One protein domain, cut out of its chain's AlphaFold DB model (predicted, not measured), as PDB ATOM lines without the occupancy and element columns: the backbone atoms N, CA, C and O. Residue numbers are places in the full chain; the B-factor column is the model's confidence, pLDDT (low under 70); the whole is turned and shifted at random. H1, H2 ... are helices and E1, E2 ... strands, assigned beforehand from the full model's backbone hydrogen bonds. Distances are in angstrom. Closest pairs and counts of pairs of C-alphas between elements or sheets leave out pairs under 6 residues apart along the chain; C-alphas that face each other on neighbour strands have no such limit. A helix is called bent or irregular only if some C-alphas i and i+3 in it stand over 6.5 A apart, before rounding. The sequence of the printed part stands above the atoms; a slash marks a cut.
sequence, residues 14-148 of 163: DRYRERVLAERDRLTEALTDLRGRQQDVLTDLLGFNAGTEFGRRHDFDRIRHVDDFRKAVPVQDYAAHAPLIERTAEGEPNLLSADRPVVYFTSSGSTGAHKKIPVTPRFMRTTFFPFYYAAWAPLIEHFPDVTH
ATOM      1  N   ASP A  14     150.233 156.266 243.691       90.31
ATOM      2  CA  ASP A  14     149.658 155.866 242.404       90.31
ATOM      3  C   ASP A  14     148.144 155.660 242.513       90.31
ATOM      4  O   ASP A  14     147.388 156.276 241.767       90.31
ATOM      5  N   ARG A  15     147.671 154.907 243.520       90.94
ATOM      6  CA  ARG A  15     146.226 154.714 243.764       90.94
ATOM      7  C   ARG A  15     145.499 156.029 244.043       90.94
ATOM      8  O   ARG A  15     144.350 156.208 243.638       90.94
ATOM      9  N   TYR A  16     146.136 156.938 244.781       90.56
ATOM     10  CA  TYR A  16     145.571 158.253 245.072       90.56
ATOM     11  C   TYR A  16     145.458 159.093 243.796       90.56
ATOM     12  O   TYR A  16     144.393 159.651 243.532       90.56
ATOM     13  N   ARG A  17     146.514 159.122 242.974       91.75
ATOM     14  CA  ARG A  17     146.529 159.807 241.678       91.75
ATOM     15  C   ARG A  17     145.484 159.238 240.722       91.75
ATOM     16  O   ARG A  17     144.709 160.009 240.167       91.75
ATOM     17  N   GLU A  18     145.419 157.917 240.572       94.19
ATOM     18  CA  GLU A  18     144.403 157.237 239.758       94.19
ATOM     19  C   GLU A  18     142.992 157.651 240.176       94.19
ATOM     20  O   GLU A  18     142.174 158.024 239.336       94.19
ATOM     21  N   ARG A  19     142.716 157.657 241.486       94.88
ATOM     22  CA  ARG A  19     141.418 158.085 242.005       94.88
ATOM     23  C   ARG A  19     141.130 159.551 241.695       94.88
ATOM     24  O   ARG A  19     140.029 159.858 241.257       94.88
ATOM     25  N   VAL A  20     142.088 160.448 241.918       95.38
ATOM     26  CA  VAL A  20     141.933 161.884 241.639       95.38
ATOM     27  C   VAL A  20     141.599 162.134 240.168       95.38
ATOM     28  O   VAL A  20     140.630 162.837 239.873       95.38
ATOM     29  N   LEU A  21     142.353 161.523 239.252       95.56
ATOM     30  CA  LEU A  21     142.123 161.671 237.816       95.56
ATOM     31  C   LEU A  21     140.770 161.076 237.404       95.56
ATOM     32  O   LEU A  21     140.028 161.719 236.667       95.56
ATOM     33  N   ALA A  22     140.390 159.922 237.961       96.94
ATOM     34  CA  ALA A  22     139.084 159.324 237.705       96.94
ATOM     35  C   ALA A  22     137.916 160.211 238.181       96.94
ATOM     36  O   ALA A  22     136.916 160.329 237.475       96.94
ATOM     37  N   GLU A  23     138.011 160.851 239.353       97.31
ATOM     38  CA  GLU A  23     136.953 161.763 239.820       97.31
ATOM     39  C   GLU A  23     136.898 163.058 238.993       97.31
ATOM     40  O   GLU A  23     135.806 163.567 238.734       97.31
ATOM     41  N   ARG A  24     138.039 163.572 238.513       97.00
ATOM     42  CA  ARG A  24     138.065 164.687 237.552       97.00
ATOM     43  C   ARG A  24     137.398 164.308 236.232       97.00
ATOM     44  O   ARG A  24     136.623 165.103 235.701       97.00
ATOM     45  N   ASP A  25     137.675 163.119 235.707       97.25
ATOM     46  CA  ASP A  25     137.076 162.652 234.454       97.25
ATOM     47  C   ASP A  25     135.563 162.503 234.599       97.25
ATOM     48  O   ASP A  25     134.821 163.032 233.776       97.25
ATOM     49  N   ARG A  26     135.093 161.916 235.707       95.50
ATOM     50  CA  ARG A  26     133.658 161.856 236.034       95.50
ATOM     51  C   ARG A  26     133.018 163.234 236.146       95.50
ATOM     52  O   ARG A  26     131.890 163.416 235.692       95.50
ATOM     53  N   LEU A  27     133.704 164.198 236.769       94.88
ATOM     54  CA  LEU A  27     133.217 165.574 236.844       94.88
ATOM     55  C   LEU A  27     133.111 166.177 235.442       94.88
ATOM     56  O   LEU A  27     132.070 166.722 235.101       94.88
ATOM     57  N   THR A  28     134.148 166.037 234.621       95.62
ATOM     58  CA  THR A  28     134.190 166.577 233.254       95.62
ATOM     59  C   THR A  28     133.109 165.956 232.373       95.62
ATOM     60  O   THR A  28     132.402 166.674 231.673       95.62
ATOM     61  N   GLU A  29     132.909 164.643 232.469       95.81
ATOM     62  CA  GLU A  29     131.808 163.934 231.815       95.81
ATOM     63  C   GLU A  29     130.448 164.446 232.310       95.81
ATOM     64  O   GLU A  29     129.553 164.718 231.521       95.81
ATOM     65  N   ALA A  30     130.281 164.679 233.615       93.69
ATOM     66  CA  ALA A  30     129.047 165.259 234.143       93.69
ATOM     67  C   ALA A  30     128.757 166.680 233.618       93.69
ATOM     68  O   ALA A  30     127.597 167.093 233.626       93.69
ATOM     69  N   LEU A  31     129.774 167.420 233.159       95.44
ATOM     70  CA  LEU A  31     129.600 168.745 232.561       95.44
ATOM     71  C   LEU A  31     129.084 168.692 231.115       95.44
ATOM     72  O   LEU A  31     128.612 169.717 230.623       95.44
ATOM     73  N   THR A  32     129.128 167.540 230.433       97.75
ATOM     74  CA  THR A  32     128.653 167.435 229.040       97.75
ATOM     75  C   THR A  32     127.129 167.478 228.932       97.75
ATOM     76  O   THR A  32     126.608 167.890 227.899       97.75
ATOM     77  N   ASP A  33     126.410 167.097 229.994       97.25
ATOM     78  CA  ASP A  33     124.958 167.263 230.119       97.25
ATOM     79  C   ASP A  33     124.561 167.664 231.549       97.25
ATOM     80  O   ASP A  33     124.161 166.853 232.390       97.25
ATOM     81  N   LEU A  34     124.638 168.967 231.818       95.94
ATOM     82  CA  LEU A  34     124.286 169.533 233.119       95.94
ATOM     83  C   LEU A  34     122.818 169.305 233.488       95.94
ATOM     84  O   LEU A  34     122.494 169.130 234.665       95.94
ATOM     85  N   ARG A  35     121.914 169.336 232.503       95.44
ATOM     86  CA  ARG A  35     120.477 169.212 232.755       95.44
ATOM     87  C   ARG A  35     120.129 167.774 233.115       95.44
ATOM     88  O   ARG A  35     119.459 167.574 234.128       95.44
ATOM     89  N   GLY A  36     120.593 166.809 232.323       95.81
ATOM     90  CA  GLY A  36     120.431 165.388 232.619       95.81
ATOM     91  C   GLY A  36     121.028 165.044 233.976       95.81
ATOM     92  O   GLY A  36     120.344 164.470 234.819       95.81
ATOM     93  N   ARG A  37     122.235 165.541 234.279       95.50
ATOM     94  CA  ARG A  37     122.870 165.277 235.574       95.50
ATOM     95  C   ARG A  37     122.080 165.828 236.766       95.50
ATOM     96  O   ARG A  37     121.979 165.154 237.787       95.50
ATOM     97  N   GLN A  38     121.517 167.034 236.666       95.00
ATOM     98  CA  GLN A  38     120.650 167.580 237.721       95.00
ATOM     99  C   GLN A  38     119.377 166.739 237.903       95.00
ATOM    100  O   GLN A  38     118.941 166.527 239.035       95.00
ATOM    101  N   GLN A  39     118.803 166.234 236.807       96.25
ATOM    102  CA  GLN A  39     117.636 165.356 236.849       96.25
ATOM    103  C   GLN A  39     117.968 164.010 237.513       96.25
ATOM    104  O   GLN A  39     117.212 163.576 238.380       96.25
ATOM    105  N   ASP A  40     119.110 163.401 237.190       95.56
ATOM    106  CA  ASP A  40     119.572 162.154 237.815       95.56
ATOM    107  C   ASP A  40     119.755 162.313 239.327       95.56
ATOM    108  O   ASP A  40     119.294 161.478 240.106       95.56
ATOM    109  N   VAL A  41     120.395 163.410 239.753       95.50
ATOM    110  CA  VAL A  41     120.596 163.725 241.177       95.50
ATOM    111  C   VAL A  41     119.256 163.891 241.888       95.50
ATOM    112  O   VAL A  41     119.075 163.363 242.984       95.50
ATOM    113  N   LEU A  42     118.301 164.596 241.275       97.31
ATOM    114  CA  LEU A  42     116.967 164.757 241.846       97.31
ATOM    115  C   LEU A  42     116.255 163.403 241.986       97.31
ATOM    116  O   LEU A  42     115.755 163.090 243.063       97.31
ATOM    117  N   THR A  43     116.234 162.588 240.930       97.62
ATOM    118  CA  THR A  43     115.593 161.265 240.938       97.62
ATOM    119  C   THR A  43     116.203 160.344 241.995       97.62
ATOM    120  O   THR A  43     115.465 159.691 242.736       97.62
ATOM    121  N   ASP A  44     117.529 160.326 242.114       96.81
ATOM    122  CA  ASP A  44     118.241 159.553 243.131       96.81
ATOM    123  C   ASP A  44     117.880 159.997 244.558       96.81
ATOM    124  O   ASP A  44     117.517 159.164 245.389       96.81
ATOM    125  N   LEU A  45     117.916 161.305 244.841       97.19
ATOM    126  CA  LEU A  45     117.592 161.837 246.168       97.19
ATOM    127  C   LEU A  45     116.138 161.569 246.561       97.19
ATOM    128  O   LEU A  45     115.873 161.240 247.719       97.19
ATOM    129  N   LEU A  46     115.204 161.694 245.619       98.19
ATOM    130  CA  LEU A  46     113.791 161.410 245.857       98.19
ATOM    131  C   LEU A  46     113.558 159.925 246.119       98.19
ATOM    132  O   LEU A  46     112.929 159.582 247.116       98.19
ATOM    133  N   GLY A  47     114.112 159.048 245.278       97.94
ATOM    134  CA  GLY A  47     113.981 157.601 245.439       97.94
ATOM    135  C   GLY A  47     114.602 157.106 246.744       97.94
ATOM    136  O   GLY A  47     113.973 156.359 247.489       97.94
ATOM    137  N   PHE A  48     115.806 157.584 247.066       97.81
ATOM    138  CA  PHE A  48     116.504 157.227 248.299       97.81
ATOM    139  C   PHE A  48     115.736 157.660 249.556       97.81
ATOM    140  O   PHE A  48     115.713 156.929 250.545       97.81
ATOM    141  N   ASN A  49     115.082 158.826 249.522       98.25
ATOM    142  CA  ASN A  49     114.403 159.400 250.685       98.25
ATOM    143  C   ASN A  49     112.877 159.227 250.677       98.25
ATOM    144  O   ASN A  49     112.220 159.726 251.592       98.25
ATOM    145  N   ALA A  50     112.294 158.512 249.711       98.31
ATOM    146  CA  ALA A  50     110.840 158.357 249.593       98.31
ATOM    147  C   ALA A  50     110.198 157.750 250.853       98.31
ATOM    148  O   ALA A  50     109.103 158.130 251.257       98.31
ATOM    149  N   GLY A  51     110.921 156.846 251.519       98.12
ATOM    150  CA  GLY A  51     110.482 156.196 252.752       98.12
ATOM    151  C   GLY A  51     110.667 157.020 254.029       98.12
ATOM    152  O   GLY A  51     110.375 156.498 255.103       98.12
ATOM    153  N   THR A  52     111.157 158.257 253.963       98.62
ATOM    154  CA  THR A  52     111.374 159.106 255.148       98.62
ATOM    155  C   THR A  52     110.086 159.818 255.582       98.62
ATOM    156  O   THR A  52     109.123 159.887 254.818       98.62
ATOM    157  N   GLU A  53     110.030 160.357 256.806       98.56
ATOM    158  CA  GLU A  53     108.897 161.202 257.229       98.56
ATOM    159  C   GLU A  53     108.717 162.405 256.290       98.56
ATOM    160  O   GLU A  53     107.596 162.690 255.868       98.56
ATOM    161  N   PHE A  54     109.815 163.067 255.919       98.31
ATOM    162  CA  PHE A  54     109.793 164.179 254.974       98.31
ATOM    163  C   PHE A  54     109.355 163.727 253.574       98.31
ATOM    164  O   PHE A  54     108.486 164.350 252.972       98.31
ATOM    165  N   GLY A  55     109.890 162.606 253.086       98.44
ATOM    166  CA  GLY A  55     109.555 162.061 251.770       98.44
ATOM    167  C   GLY A  55     108.083 161.678 251.635       98.44
ATOM    168  O   GLY A  55     107.457 162.032 250.641       98.44
ATOM    169  N   ARG A  56     107.502 161.041 252.661       98.62
ATOM    170  CA  ARG A  56     106.059 160.747 252.705       98.62
ATOM    171  C   ARG A  56     105.208 162.008 252.792       98.62
ATOM    172  O   ARG A  56     104.171 162.078 252.152       98.62
ATOM    173  N   ARG A  57     105.627 163.002 253.582       98.31
ATOM    174  CA  ARG A  57     104.896 164.273 253.728       98.31
ATOM    175  C   ARG A  57     104.795 165.044 252.409       98.31
ATOM    176  O   ARG A  57     103.837 165.784 252.221       98.31
ATOM    177  N   HIS A  58     105.787 164.888 251.539       98.31
ATOM    178  CA  HIS A  58     105.891 165.587 250.261       98.31
ATOM    179  C   HIS A  58     105.698 164.661 249.046       98.31
ATOM    180  O   HIS A  58     106.095 165.032 247.944       98.31
ATOM    181  N   ASP A  59     105.123 163.469 249.236       98.06
ATOM    182  CA  ASP A  59     104.800 162.510 248.168       98.06
ATOM    183  C   ASP A  59     105.956 162.252 247.178       98.06
ATOM    184  O   ASP A  59     105.789 162.283 245.955       98.06
ATOM    185  N   PHE A  60     107.167 162.012 247.693       98.50
ATOM    186  CA  PHE A  60     108.367 161.815 246.864       98.50
ATOM    187  C   PHE A  60     108.217 160.692 245.829       98.50
ATOM    188  O   PHE A  60     108.773 160.773 244.735       98.50
ATOM    189  N   ASP A  61     107.429 159.667 246.142       97.44
ATOM    190  CA  ASP A  61     107.115 158.548 245.256       97.44
ATOM    191  C   ASP A  61     106.248 158.941 244.047       97.44
ATOM    192  O   ASP A  61     106.193 158.188 243.070       97.44
ATOM    193  N   ARG A  62     105.611 160.118 244.058       96.81
ATOM    194  CA  ARG A  62     104.793 160.654 242.955       96.81
ATOM    195  C   ARG A  62     105.535 161.654 242.072       96.81
ATOM    196  O   ARG A  62     105.081 161.917 240.962       96.81
ATOM    197  N   ILE A  63     106.668 162.184 242.525       98.00
ATOM    198  CA  ILE A  63     107.454 163.188 241.798       98.00
ATOM    199  C   ILE A  63     108.191 162.518 240.629       98.00
ATOM    200  O   ILE A  63     108.875 161.507 240.811       98.00
ATOM    201  N   ARG A  64     108.040 163.045 239.406       93.25
ATOM    202  CA  ARG A  64     108.694 162.495 238.199       93.25
ATOM    203  C   ARG A  64     109.656 163.472 237.544       93.25
ATOM    204  O   ARG A  64     110.667 163.051 236.991       93.25
ATOM    205  N   HIS A  65     109.382 164.765 237.646       92.00
ATOM    206  CA  HIS A  65     110.238 165.814 237.101       92.00
ATOM    207  C   HIS A  65     110.322 167.023 238.034       92.00
ATOM    208  O   HIS A  65     109.537 167.174 238.971       92.00
ATOM    209  N   VAL A  66     111.264 167.924 237.753       95.62
ATOM    210  CA  VAL A  66     111.540 169.111 238.580       95.62
ATOM    211  C   VAL A  66     110.303 169.969 238.879       95.62
ATOM    212  O   VAL A  66     110.192 170.523 239.970       95.62
ATOM    213  N   ASP A  67     109.337 170.052 237.961       96.50
ATOM    214  CA  ASP A  67     108.120 170.841 238.189       96.50
ATOM    215  C   ASP A  67     107.147 170.198 239.181       96.50
ATOM    216  O   ASP A  67     106.395 170.916 239.835       96.50
ATOM    217  N   ASP A  68     107.181 168.873 239.348       97.62
ATOM    218  CA  ASP A  68     106.423 168.204 240.411       97.62
ATOM    219  C   ASP A  68     107.087 168.489 241.755       97.62
ATOM    220  O   ASP A  68     106.419 168.851 242.720       97.62
ATOM    221  N   PHE A  69     108.422 168.411 241.789       98.06
ATOM    222  CA  PHE A  69     109.205 168.703 242.985       98.06
ATOM    223  C   PHE A  69     108.948 170.118 243.500       98.06
ATOM    224  O   PHE A  69     108.665 170.299 244.680       98.06
ATOM    225  N   ARG A  70     108.959 171.116 242.609       97.38
ATOM    226  CA  ARG A  70     108.680 172.521 242.956       97.38
ATOM    227  C   ARG A  70     107.280 172.742 243.530       97.38
ATOM    228  O   ARG A  70     107.098 173.664 244.318       97.38
ATOM    229  N   LYS A  71     106.294 171.939 243.118       97.62
ATOM    230  CA  LYS A  71     104.922 172.002 243.646       97.62
ATOM    231  C   LYS A  71     104.807 171.300 244.997       97.62
ATOM    232  O   LYS A  71     104.097 171.787 245.868       97.62
ATOM    233  N   ALA A  72     105.484 170.164 245.155       97.81
ATOM    234  CA  ALA A  72     105.402 169.330 246.348       97.81
ATOM    235  C   ALA A  72     106.248 169.862 247.516       97.81
ATOM    236  O   ALA A  72     105.833 169.762 248.671       97.81
ATOM    237  N   VAL A  73     107.421 170.434 247.230       97.81
ATOM    238  CA  VAL A  73     108.400 170.874 248.231       97.81
ATOM    239  C   VAL A  73     108.580 172.394 248.152       97.81
ATOM    240  O   VAL A  73     109.257 172.885 247.245       97.81
ATOM    241  N   PRO A  74     107.990 173.169 249.084       95.94
ATOM    242  CA  PRO A  74     108.180 174.612 249.116       95.94
ATOM    243  C   PRO A  74     109.613 174.969 249.526       95.94
ATOM    244  O   PRO A  74     110.285 174.221 250.237       95.94
ATOM    245  N   VAL A  75     110.071 176.155 249.122       96.44
ATOM    246  CA  VAL A  75     111.332 176.716 249.621       96.44
ATOM    247  C   VAL A  75     111.175 177.026 251.111       96.44
ATOM    248  O   VAL A  75     110.222 177.693 251.512       96.44
ATOM    249  N   GLN A  76     112.106 176.533 251.924       94.25
ATOM    250  CA  GLN A  76     112.050 176.588 253.383       94.25
ATOM    251  C   GLN A  76     113.382 177.055 253.973       94.25
ATOM    252  O   GLN A  76     114.438 176.937 253.346       94.25
ATOM    253  N   ASP A  77     113.325 177.595 255.187       93.31
ATOM    254  CA  ASP A  77     114.506 177.931 255.973       93.31
ATOM    255  C   ASP A  77     114.866 176.810 256.966       93.31
ATOM    256  O   ASP A  77     114.220 175.764 257.046       93.31
ATOM    257  N   TYR A  78     115.924 177.021 257.754       91.44
ATOM    258  CA  TYR A  78     116.350 176.043 258.760       91.44
ATOM    259  C   TYR A  78     115.278 175.782 259.829       91.44
ATOM    260  O   TYR A  78     115.182 174.660 260.322       91.44
ATOM    261  N   ALA A  79     114.478 176.789 260.199       91.50
ATOM    262  CA  ALA A  79     113.504 176.658 261.278       91.50
ATOM    263  C   ALA A  79     112.414 175.637 260.924       91.50
ATOM    264  O   ALA A  79     112.007 174.860 261.786       91.50
ATOM    265  N   ALA A  80     112.024 175.559 259.648       94.56
ATOM    266  CA  ALA A  80     111.094 174.541 259.158       94.56
ATOM    267  C   ALA A  80     111.621 173.098 259.317       94.56
ATOM    268  O   ALA A  80     110.840 172.165 259.503       94.56
ATOM    269  N   HIS A  81     112.943 172.906 259.263       95.19
ATOM    270  CA  HIS A  81     113.582 171.591 259.369       95.19
ATOM    271  C   HIS A  81     114.090 171.266 260.775       95.19
ATOM    272  O   HIS A  81     114.290 170.089 261.084       95.19
ATOM    273  N   ALA A  82     114.269 172.275 261.631       94.38
ATOM    274  CA  ALA A  82     114.831 172.127 262.969       94.38
ATOM    275  C   ALA A  82     114.170 171.002 263.792       94.38
ATOM    276  O   ALA A  82     114.915 170.193 264.336       94.38
ATOM    277  N   PRO A  83     112.830 170.828 263.814       96.12
ATOM    278  CA  PRO A  83     112.214 169.733 264.569       96.12
ATOM    279  C   PRO A  83     112.671 168.337 264.121       96.12
ATOM    280  O   PRO A  83     112.911 167.465 264.951       96.12
ATOM    281  N   LEU A  84     112.817 168.115 262.810       97.12
ATOM    282  CA  LEU A  84     113.282 166.830 262.279       97.12
ATOM    283  C   LEU A  84     114.786 166.640 262.504       97.12
ATOM    284  O   LEU A  84     115.233 165.523 262.753       97.12
ATOM    285  N   ILE A  85     115.564 167.722 262.430       95.88
ATOM    286  CA  ILE A  85     117.008 167.703 262.692       95.88
ATOM    287  C   ILE A  85     117.284 167.350 264.155       95.88
ATOM    288  O   ILE A  85     118.115 166.483 264.411       95.88
ATOM    289  N   GLU A  86     116.580 167.970 265.104       95.31
ATOM    290  CA  GLU A  86     116.771 167.700 266.534       95.31
ATOM    291  C   GLU A  86     116.360 166.269 266.899       95.31
ATOM    292  O   GLU A  86     117.156 165.552 267.497       95.31
ATOM    293  N   ARG A  87     115.206 165.786 266.416       97.12
ATOM    294  CA  ARG A  87     114.805 164.374 266.580       97.12
ATOM    295  C   ARG A  87     115.835 163.403 265.993       97.12
ATOM    296  O   ARG A  87     116.150 162.373 266.586       97.12
ATOM    297  N   THR A  88     116.427 163.750 264.847       96.69
ATOM    298  CA  THR A  88     117.507 162.948 264.247       96.69
ATOM    299  C   THR A  88     118.773 162.977 265.112       96.69
ATOM    300  O   THR A  88     119.458 161.962 265.242       96.69
ATOM    301  N   ALA A  89     119.096 164.116 265.731       93.62
ATOM    302  CA  ALA A  89     120.220 164.249 266.658       93.62
ATOM    303  C   ALA A  89     120.004 163.460 267.962       93.62
ATOM    304  O   ALA A  89     120.973 162.967 268.534       93.62
ATOM    305  N   GLU A  90     118.751 163.280 268.378       95.81
ATOM    306  CA  GLU A  90     118.336 162.414 269.492       95.81
ATOM    307  C   GLU A  90     118.317 160.916 269.122       95.81
ATOM    308  O   GLU A  90     118.121 160.060 269.984       95.81
ATOM    309  N   GLY A  91     118.585 160.578 267.856       95.06
ATOM    310  CA  GLY A  91     118.750 159.203 267.380       95.06
ATOM    311  C   GLY A  91     117.550 158.632 266.628       95.06
ATOM    312  O   GLY A  91     117.594 157.464 266.225       95.06
ATOM    313  N   GLU A  92     116.501 159.425 266.395       97.56
ATOM    314  CA  GLU A  92     115.353 158.987 265.610       97.56
ATOM    315  C   GLU A  92     115.718 158.884 264.114       97.56
ATOM    316  O   GLU A  92     116.156 159.860 263.499       97.56
ATOM    317  N   PRO A  93     115.590 157.699 263.490       96.69
ATOM    318  CA  PRO A  93     115.986 157.505 262.101       96.69
ATOM    319  C   PRO A  93     114.899 157.923 261.106       96.69
ATOM    320  O   PRO A  93     113.722 158.014 261.441       96.69
ATOM    321  N   ASN A  94     115.286 158.017 259.830       97.38
ATOM    322  CA  ASN A  94     114.358 158.042 258.697       97.38
ATOM    323  C   ASN A  94     113.402 159.259 258.683       97.38
ATOM    324  O   ASN A  94     112.234 159.150 258.302       97.38
ATOM    325  N   LEU A  95     113.912 160.427 259.097       97.81
ATOM    326  CA  LEU A  95     113.164 161.689 259.173       97.81
ATOM    327  C   LEU A  95     113.356 162.574 257.935       97.81
ATOM    328  O   LEU A  95     112.459 162.647 257.101       97.81
ATOM    329  N   LEU A  96     114.511 163.237 257.803       96.25
ATOM    330  CA  LEU A  96     114.883 164.019 256.608       96.25
ATOM    331  C   LEU A  96     115.637 163.187 255.568       96.25
ATOM    332  O   LEU A  96     115.581 163.475 254.378       96.25
ATOM    333  N   SER A  97     116.374 162.180 256.034       96.50
ATOM    334  CA  SER A  97     117.217 161.308 255.221       96.50
ATOM    335  C   SER A  97     117.049 159.864 255.677       96.50
ATOM    336  O   SER A  97     116.889 159.609 256.875       96.50
ATOM    337  N   ALA A  98     117.103 158.925 254.731       96.88
ATOM    338  CA  ALA A  98     117.081 157.494 255.037       96.88
ATOM    339  C   ALA A  98     118.369 157.043 255.754       96.88
ATOM    340  O   ALA A  98     118.328 156.191 256.642       96.88
ATOM    341  N   ASP A  99     119.506 157.670 255.429       94.69
ATOM    342  CA  ASP A  99     120.767 157.477 256.149       94.69
ATOM    343  C   ASP A  99     120.792 158.277 257.452       94.69
ATOM    344  O   ASP A  99     120.437 159.461 257.478       94.69
ATOM    345  N   ARG A 100     121.324 157.652 258.508       94.62
ATOM    346  CA  ARG A 100     121.620 158.321 259.779       94.62
ATOM    347  C   ARG A 100     122.863 159.213 259.640       94.62
ATOM    348  O   ARG A 100     123.882 158.739 259.125       94.62
ATOM    349  N   PRO A 101     122.823 160.473 260.108       95.50
ATOM    350  CA  PRO A 101     124.008 161.323 260.159       95.50
ATOM    351  C   PRO A 101     125.112 160.721 261.036       95.50
ATOM    352  O   PRO A 101     124.829 160.140 262.082       95.50
ATOM    353  N   VAL A 102     126.371 160.885 260.622       94.31
ATOM    354  CA  VAL A 102     127.559 160.474 261.403       94.31
ATOM    355  C   VAL A 102     128.178 161.629 262.179       94.31
ATOM    356  O   VAL A 102     128.846 161.419 263.186       94.31
ATOM    357  N   VAL A 103     127.967 162.855 261.705       93.25
ATOM    358  CA  VAL A 103     128.406 164.088 262.353       93.25
ATOM    359  C   VAL A 103     127.455 165.212 261.957       93.25
ATOM    360  O   VAL A 103     126.755 165.121 260.945       93.25
ATOM    361  N   TYR A 104     127.439 166.276 262.752       92.75
ATOM    362  CA  TYR A 104     126.769 167.518 262.403       92.75
ATOM    363  C   TYR A 104     127.810 168.607 262.196       92.75
ATOM    364  O   TYR A 104     128.582 168.911 263.105       92.75
ATOM    365  N   PHE A 105     127.828 169.213 261.012       90.19
ATOM    366  CA  PHE A 105     128.563 170.460 260.828       90.19
ATOM    367  C   PHE A 105     127.820 171.583 261.541       90.19
ATOM    368  O   PHE A 105     126.611 171.740 261.386       90.19
ATOM    369  N   THR A 106     128.537 172.371 262.331       83.44
ATOM    370  CA  THR A 106     127.972 173.531 263.013       83.44
ATOM    371  C   THR A 106     128.307 174.779 262.214       83.44
ATOM    372  O   THR A 106     129.472 175.113 262.008       83.44
ATOM    373  N   SER A 107     127.284 175.492 261.741       75.50
ATOM    374  CA  SER A 107     127.510 176.843 261.226       75.50
ATOM    375  C   SER A 107     127.484 177.820 262.398       75.50
ATOM    376  O   SER A 107     126.496 177.866 263.141       75.50
ATOM    377  N   SER A 108     128.537 178.621 262.556       60.69
ATOM    378  CA  SER A 108     128.565 179.763 263.472       60.69
ATOM    379  C   SER A 108     127.675 180.882 262.915       60.69
ATOM    380  O   SER A 108     128.155 181.827 262.292       60.69
ATOM    381  N   GLY A 109     126.355 180.758 263.053       56.38
ATOM    382  CA  GLY A 109     125.474 181.903 262.826       56.38
ATOM    383  C   GLY A 109     125.839 183.000 263.826       56.38
ATOM    384  O   GLY A 109     125.975 182.717 265.012       56.38
ATOM    385  N   SER A 110     126.028 184.235 263.365       56.09
ATOM    386  CA  SER A 110     126.562 185.342 264.170       56.09
ATOM    387  C   SER A 110     125.634 185.848 265.286       56.09
ATOM    388  O   SER A 110     126.048 186.713 266.050       56.09
ATOM    389  N   THR A 111     124.407 185.332 265.426       57.38
ATOM    390  CA  THR A 111     123.412 185.874 266.374       57.38
ATOM    391  C   THR A 111     122.401 184.854 266.936       57.38
ATOM    392  O   THR A 111     121.399 185.262 267.518       57.38
ATOM    393  N   GLY A 112     122.609 183.535 266.795       59.94
ATOM    394  CA  GLY A 112     121.614 182.537 267.230       59.94
ATOM    395  C   GLY A 112     122.175 181.154 267.569       59.94
ATOM    396  O   GLY A 112     123.371 180.910 267.428       59.94
ATOM    397  N   ALA A 113     121.295 180.246 268.010       65.44
ATOM    398  CA  ALA A 113     121.646 178.855 268.301       65.44
ATOM    399  C   ALA A 113     122.316 178.185 267.086       65.44
ATOM    400  O   ALA A 113     121.893 178.378 265.941       65.44
ATOM    401  N   HIS A 114     123.375 177.409 267.332       75.19
ATOM    402  CA  HIS A 114     124.145 176.758 266.274       75.19
ATOM    403  C   HIS A 114     123.254 175.847 265.422       75.19
ATOM    404  O   HIS A 114     122.615 174.931 265.936       75.19
ATOM    405  N   LYS A 115     123.245 176.076 264.104       88.12
ATOM    406  CA  LYS A 115     122.525 175.214 263.160       88.12
ATOM    407  C   LYS A 115     123.283 173.903 262.997       88.12
ATOM    408  O   LYS A 115     124.490 173.917 262.738       88.12
ATOM    409  N   LYS A 116     122.562 172.789 263.113       92.00
ATOM    410  CA  LYS A 116     123.079 171.435 262.931       92.00
ATOM    411  C   LYS A 116     122.876 170.995 261.480       92.00
ATOM    412  O   LYS A 116     121.775 170.688 261.047       92.00
ATOM    413  N   ILE A 117     123.992 170.988 260.766       93.06
ATOM    414  CA  ILE A 117     124.347 170.366 259.486       93.06
ATOM    415  C   ILE A 117     124.356 168.831 259.395       93.06
ATOM    416  O   ILE A 117     125.472 168.332 259.514       93.06
ATOM    417  N   PRO A 118     123.272 168.035 259.238       94.06
ATOM    418  CA  PRO A 118     123.422 166.574 259.190       94.06
ATOM    419  C   PRO A 118     124.338 166.130 258.042       94.06
ATOM    420  O   PRO A 118     124.060 166.390 256.873       94.06
ATOM    421  N   VAL A 119     125.418 165.421 258.376       95.38
ATOM    422  CA  VAL A 119     126.363 164.844 257.413       95.38
ATOM    423  C   VAL A 119     126.166 163.336 257.382       95.38
ATOM    424  O   VAL A 119     126.411 162.650 258.375       95.38
ATOM    425  N   THR A 120     125.729 162.806 256.241       95.75
ATOM    426  CA  THR A 120     125.459 161.373 256.067       95.75
ATOM    427  C   THR A 120     126.624 160.648 255.383       95.75
ATOM    428  O   THR A 120     127.366 161.262 254.606       95.75
ATOM    429  N   PRO A 121     126.789 159.330 255.606       95.31
ATOM    430  CA  PRO A 121     127.768 158.524 254.876       95.31
ATOM    431  C   PRO A 121     127.585 158.614 253.360       95.31
ATOM    432  O   PRO A 121     128.570 158.743 252.628       95.31
ATOM    433  N   ARG A 122     126.332 158.597 252.881       95.19
ATOM    434  CA  ARG A 122     126.021 158.796 251.466       95.19
ATOM    435  C   ARG A 122     126.545 160.131 250.955       95.19
ATOM    436  O   ARG A 122     127.299 160.106 249.991       95.19
ATOM    437  N   PHE A 123     126.240 161.251 251.616       95.06
ATOM    438  CA  PHE A 123     126.753 162.570 251.218       95.06
ATOM    439  C   PHE A 123     128.284 162.587 251.133       95.06
ATOM    440  O   PHE A 123     128.850 163.074 250.151       95.06
ATOM    441  N   MET A 124     128.962 161.996 252.123       95.19
ATOM    442  CA  MET A 124     130.421 161.913 252.120       95.19
ATOM    443  C   MET A 124     130.943 161.142 250.901       95.19
ATOM    444  O   MET A 124     131.876 161.588 250.236       95.19
ATOM    445  N   ARG A 125     130.318 160.004 250.584       94.56
ATOM    446  CA  ARG A 125     130.730 159.103 249.500       94.56
ATOM    447  C   ARG A 125     130.398 159.629 248.105       94.56
ATOM    448  O   ARG A 125     131.211 159.452 247.208       94.56
ATOM    449  N   THR A 126     129.210 160.195 247.906       93.81
ATOM    450  CA  THR A 126     128.696 160.551 246.570       93.81
ATOM    451  C   THR A 126     128.985 161.992 246.181       93.81
ATOM    452  O   THR A 126     128.936 162.309 244.999       93.81
ATOM    453  N   THR A 127     129.270 162.864 247.151       92.19
ATOM    454  CA  THR A 127     129.417 164.302 246.900       92.19
ATOM    455  C   THR A 127     130.713 164.842 247.484       92.19
ATOM    456  O   THR A 127     131.562 165.311 246.733       92.19
ATOM    457  N   PHE A 128     130.899 164.754 248.804       93.31
ATOM    458  CA  PHE A 128     131.999 165.443 249.484       93.31
ATOM    459  C   PHE A 128     133.373 164.952 249.012       93.31
ATOM    460  O   PHE A 128     134.166 165.738 248.504       93.31
ATOM    461  N   PHE A 129     133.663 163.654 249.138       93.44
ATOM    462  CA  PHE A 129     134.969 163.121 248.751       93.44
ATOM    463  C   PHE A 129     135.238 163.207 247.243       93.44
ATOM    464  O   PHE A 129     136.313 163.698 246.900       93.44
ATOM    465  N   PRO A 130     134.320 162.794 246.340       95.31
ATOM    466  CA  PRO A 130     134.527 162.941 244.899       95.31
ATOM    467  C   PRO A 130     134.869 164.374 244.483       95.31
ATOM    468  O   PRO A 130     135.813 164.574 243.724       95.31
ATOM    469  N   PHE A 131     134.175 165.370 245.050       93.69
ATOM    470  CA  PHE A 131     134.479 166.781 244.816       93.69
ATOM    471  C   PHE A 131     135.921 167.129 245.200       93.69
ATOM    472  O   PHE A 131     136.648 167.689 244.383       93.69
ATOM    473  N   TYR A 132     136.354 166.783 246.418       92.31
ATOM    474  CA  TYR A 132     137.716 167.095 246.855       92.31
ATOM    475  C   TYR A 132     138.762 166.392 245.992       92.31
ATOM    476  O   TYR A 132     139.736 167.025 245.608       92.31
ATOM    477  N   TYR A 133     138.560 165.117 245.648       94.38
ATOM    478  CA  TYR A 133     139.472 164.404 244.753       94.38
ATOM    479  C   TYR A 133     139.580 165.097 243.392       94.38
ATOM    480  O   TYR A 133     140.691 165.397 242.970       94.38
ATOM    481  N   ALA A 134     138.455 165.425 242.750       95.81
ATOM    482  CA  ALA A 134     138.461 166.141 241.475       95.81
ATOM    483  C   ALA A 134     139.150 167.516 241.583       95.81
ATOM    484  O   ALA A 134     139.913 167.894 240.696       95.81
ATOM    485  N   ALA A 135     138.940 168.242 242.687       93.50
ATOM    486  CA  ALA A 135     139.550 169.551 242.925       93.50
ATOM    487  C   ALA A 135     141.083 169.499 243.063       93.50
ATOM    488  O   ALA A 135     141.753 170.476 242.732       93.50
ATOM    489  N   TRP A 136     141.652 168.375 243.512       92.12
ATOM    490  CA  TRP A 136     143.106 168.186 243.582       92.12
ATOM    491  C   TRP A 136     143.746 167.831 242.234       92.12
ATOM    492  O   TRP A 136     144.969 167.927 242.115       92.12
ATOM    493  N   ALA A 137     142.967 167.446 241.218       95.12
ATOM    494  CA  ALA A 137     143.516 166.976 239.947       95.12
ATOM    495  C   ALA A 137     144.458 167.981 239.267       95.12
ATOM    496  O   ALA A 137     145.582 167.579 238.970       95.12
ATOM    497  N   PRO A 138     144.111 169.278 239.123       94.50
ATOM    498  CA  PRO A 138     145.017 170.235 238.490       94.50
ATOM    499  C   PRO A 138     146.377 170.319 239.191       94.50
ATOM    500  O   PRO A 138     147.414 170.367 238.533       94.50
ATOM    501  N   LEU A 139     146.400 170.279 240.529       92.12
ATOM    502  CA  LEU A 139     147.654 170.306 241.280       92.12
ATOM    503  C   LEU A 139     148.512 169.077 240.971       92.12
ATOM    504  O   LEU A 139     149.695 169.221 240.688       92.12
ATOM    505  N   ILE A 140     147.926 167.880 241.014       92.38
ATOM    506  CA  ILE A 140     148.664 166.625 240.804       92.38
ATOM    507  C   ILE A 140     149.141 166.489 239.352       92.38
ATOM    508  O   ILE A 140     150.192 165.905 239.100       92.38
ATOM    509  N   GLU A 141     148.400 167.031 238.390       92.81
ATOM    510  CA  GLU A 141     148.810 167.032 236.985       92.81
ATOM    511  C   GLU A 141     149.992 167.959 236.715       92.81
ATOM    512  O   GLU A 141     150.924 167.574 236.008       92.81
ATOM    513  N   HIS A 142     149.972 169.162 237.290       93.75
ATOM    514  CA  HIS A 142     151.038 170.143 237.101       93.75
ATOM    515  C   HIS A 142     152.254 169.896 238.006       93.75
ATOM    516  O   HIS A 142     153.368 170.273 237.647       93.75
ATOM    517  N   PHE A 143     152.056 169.245 239.154       92.19
ATOM    518  CA  PHE A 143     153.081 169.011 240.171       92.19
ATOM    519  C   PHE A 143     153.007 167.567 240.702       92.19
ATOM    520  O   PHE A 143     152.667 167.353 241.866       92.19
ATOM    521  N   PRO A 144     153.331 166.550 239.882       87.69
ATOM    522  CA  PRO A 144     153.146 165.141 240.248       87.69
ATOM    523  C   PRO A 144     153.951 164.704 241.479       87.69
ATOM    524  O   PRO A 144     153.522 163.815 242.208       87.69
ATOM    525  N   ASP A 145     155.075 165.360 241.770       87.44
ATOM    526  CA  ASP A 145     155.912 165.047 242.935       87.44
ATOM    527  C   ASP A 145     155.205 165.304 244.276       87.44
ATOM    528  O   ASP A 145     155.604 164.752 245.305       87.44
ATOM    529  N   VAL A 146     154.118 166.089 244.272       87.69
ATOM    530  CA  VAL A 146     153.327 166.423 245.464       87.69
ATOM    531  C   VAL A 146     152.768 165.185 246.171       87.69
ATOM    532  O   VAL A 146     152.609 165.179 247.388       87.69
ATOM    533  N   THR A 147     152.508 164.102 245.432       84.75
ATOM    534  CA  THR A 147     152.001 162.843 245.998       84.75
ATOM    535  C   THR A 147     153.099 161.915 246.509       84.75
ATOM    536  O   THR A 147     152.800 160.916 247.157       84.75
ATOM    537  N   HIS A 148     154.366 162.225 246.229       82.00
ATOM    538  CA  HIS A 148     155.523 161.417 246.630       82.00
ATOM    539  C   HIS A 148     156.318 162.054 247.774       82.00
ATOM    540  O   HIS A 148     157.169 161.399 248.375       82.00
TER     541      HIS A 148
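AT A GLANCE: This is residues 14 to 148 of the 163 residues of an uncharacterized protein of Streptomyces sp. SID2955 (UniProt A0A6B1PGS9). What shape does the printed part make? It is an open, loose frame of helices: H1 and H6 cross near one end, with little H7 beside them, and H1 turns a corner into H2, which runs to the other end, where H3, H4, H5 and the hairpin of E1 and E2 gather. From that hairpin H6 runs back to H1, leaving H2 and H6 apart. What is it built of? The printed part has 135 residues, with seven named helices and two named strands in the order H1 H2 H3 H4 H5 E1 E2 H6 H7; it is mostly helix, with one antiparallel sheet, E1 - E2. It is loose, with a radius of gyration of the C-alphas of 18.2 A and spans of 50 by 36 by 26 A.

IN THESE COORDINATES: Where do the first helices lie? H1, residues 14 to 30, begins with C-alpha 14 at (149.658, 155.866, 242.404) and is 24.1 A long. H2, residues 34 to 49, is 22.6 A long; H3 is residues 53 to 57, H4 66 to 72 and H5 78 to 89, 14.7 A long. What follows? E1, residues 103 to 107, and E2, residues 115 to 119, come before H6, residues 121 to 142, 31.5 A long. H7, residues 144 to 147, ends with C-alpha 147 at (152.001, 162.843, 245.998). Are any helices irregular? H5 and H6 are: C-alphas 80 and 83 are 7.3 A apart, and C-alphas 126 and 129 are 7.1 A apart.

HOW THE PARTS SIT: What does H1 meet? It touches H6, about perpendicular at 76 degrees, with residues 130 to 140 of H6 alone; the closest C-alphas are those of Arg 24 and Ala 134, 4.2 A. What is near H2? H2 and H4 are close but not clearly touching, the closest C-alphas being those of Gln 39 and Val 66, 7.4 A. How do the strands pair? E1 and E2 form an antiparallel hairpin at 144 degrees, with N 105 and O 117 within hydrogen-bond range at 2.9 A; the closest C-alphas of H5 and E2 are those of Ile 85 and Lys 116, 7.1 A. Are the helix backbones complete? In H1, H2, H3 and H4 every O i to N i+4 pair is within hydrogen-bond range; H5 has 6 of 8 and H6 12 of 18, and H7 is too short for such a pair.

THE WHOLE: How large is it? The two C-alphas farthest apart, those of Arg 57 and Asp 145, are 52.2 A apart. Is it continuous? The printed part has no cut, and the link from H5 to E1, 13 residues, is long. Where is confidence low? Residues 108 to 113 are under 70; the mean pLDDT of the printed part is 93.1.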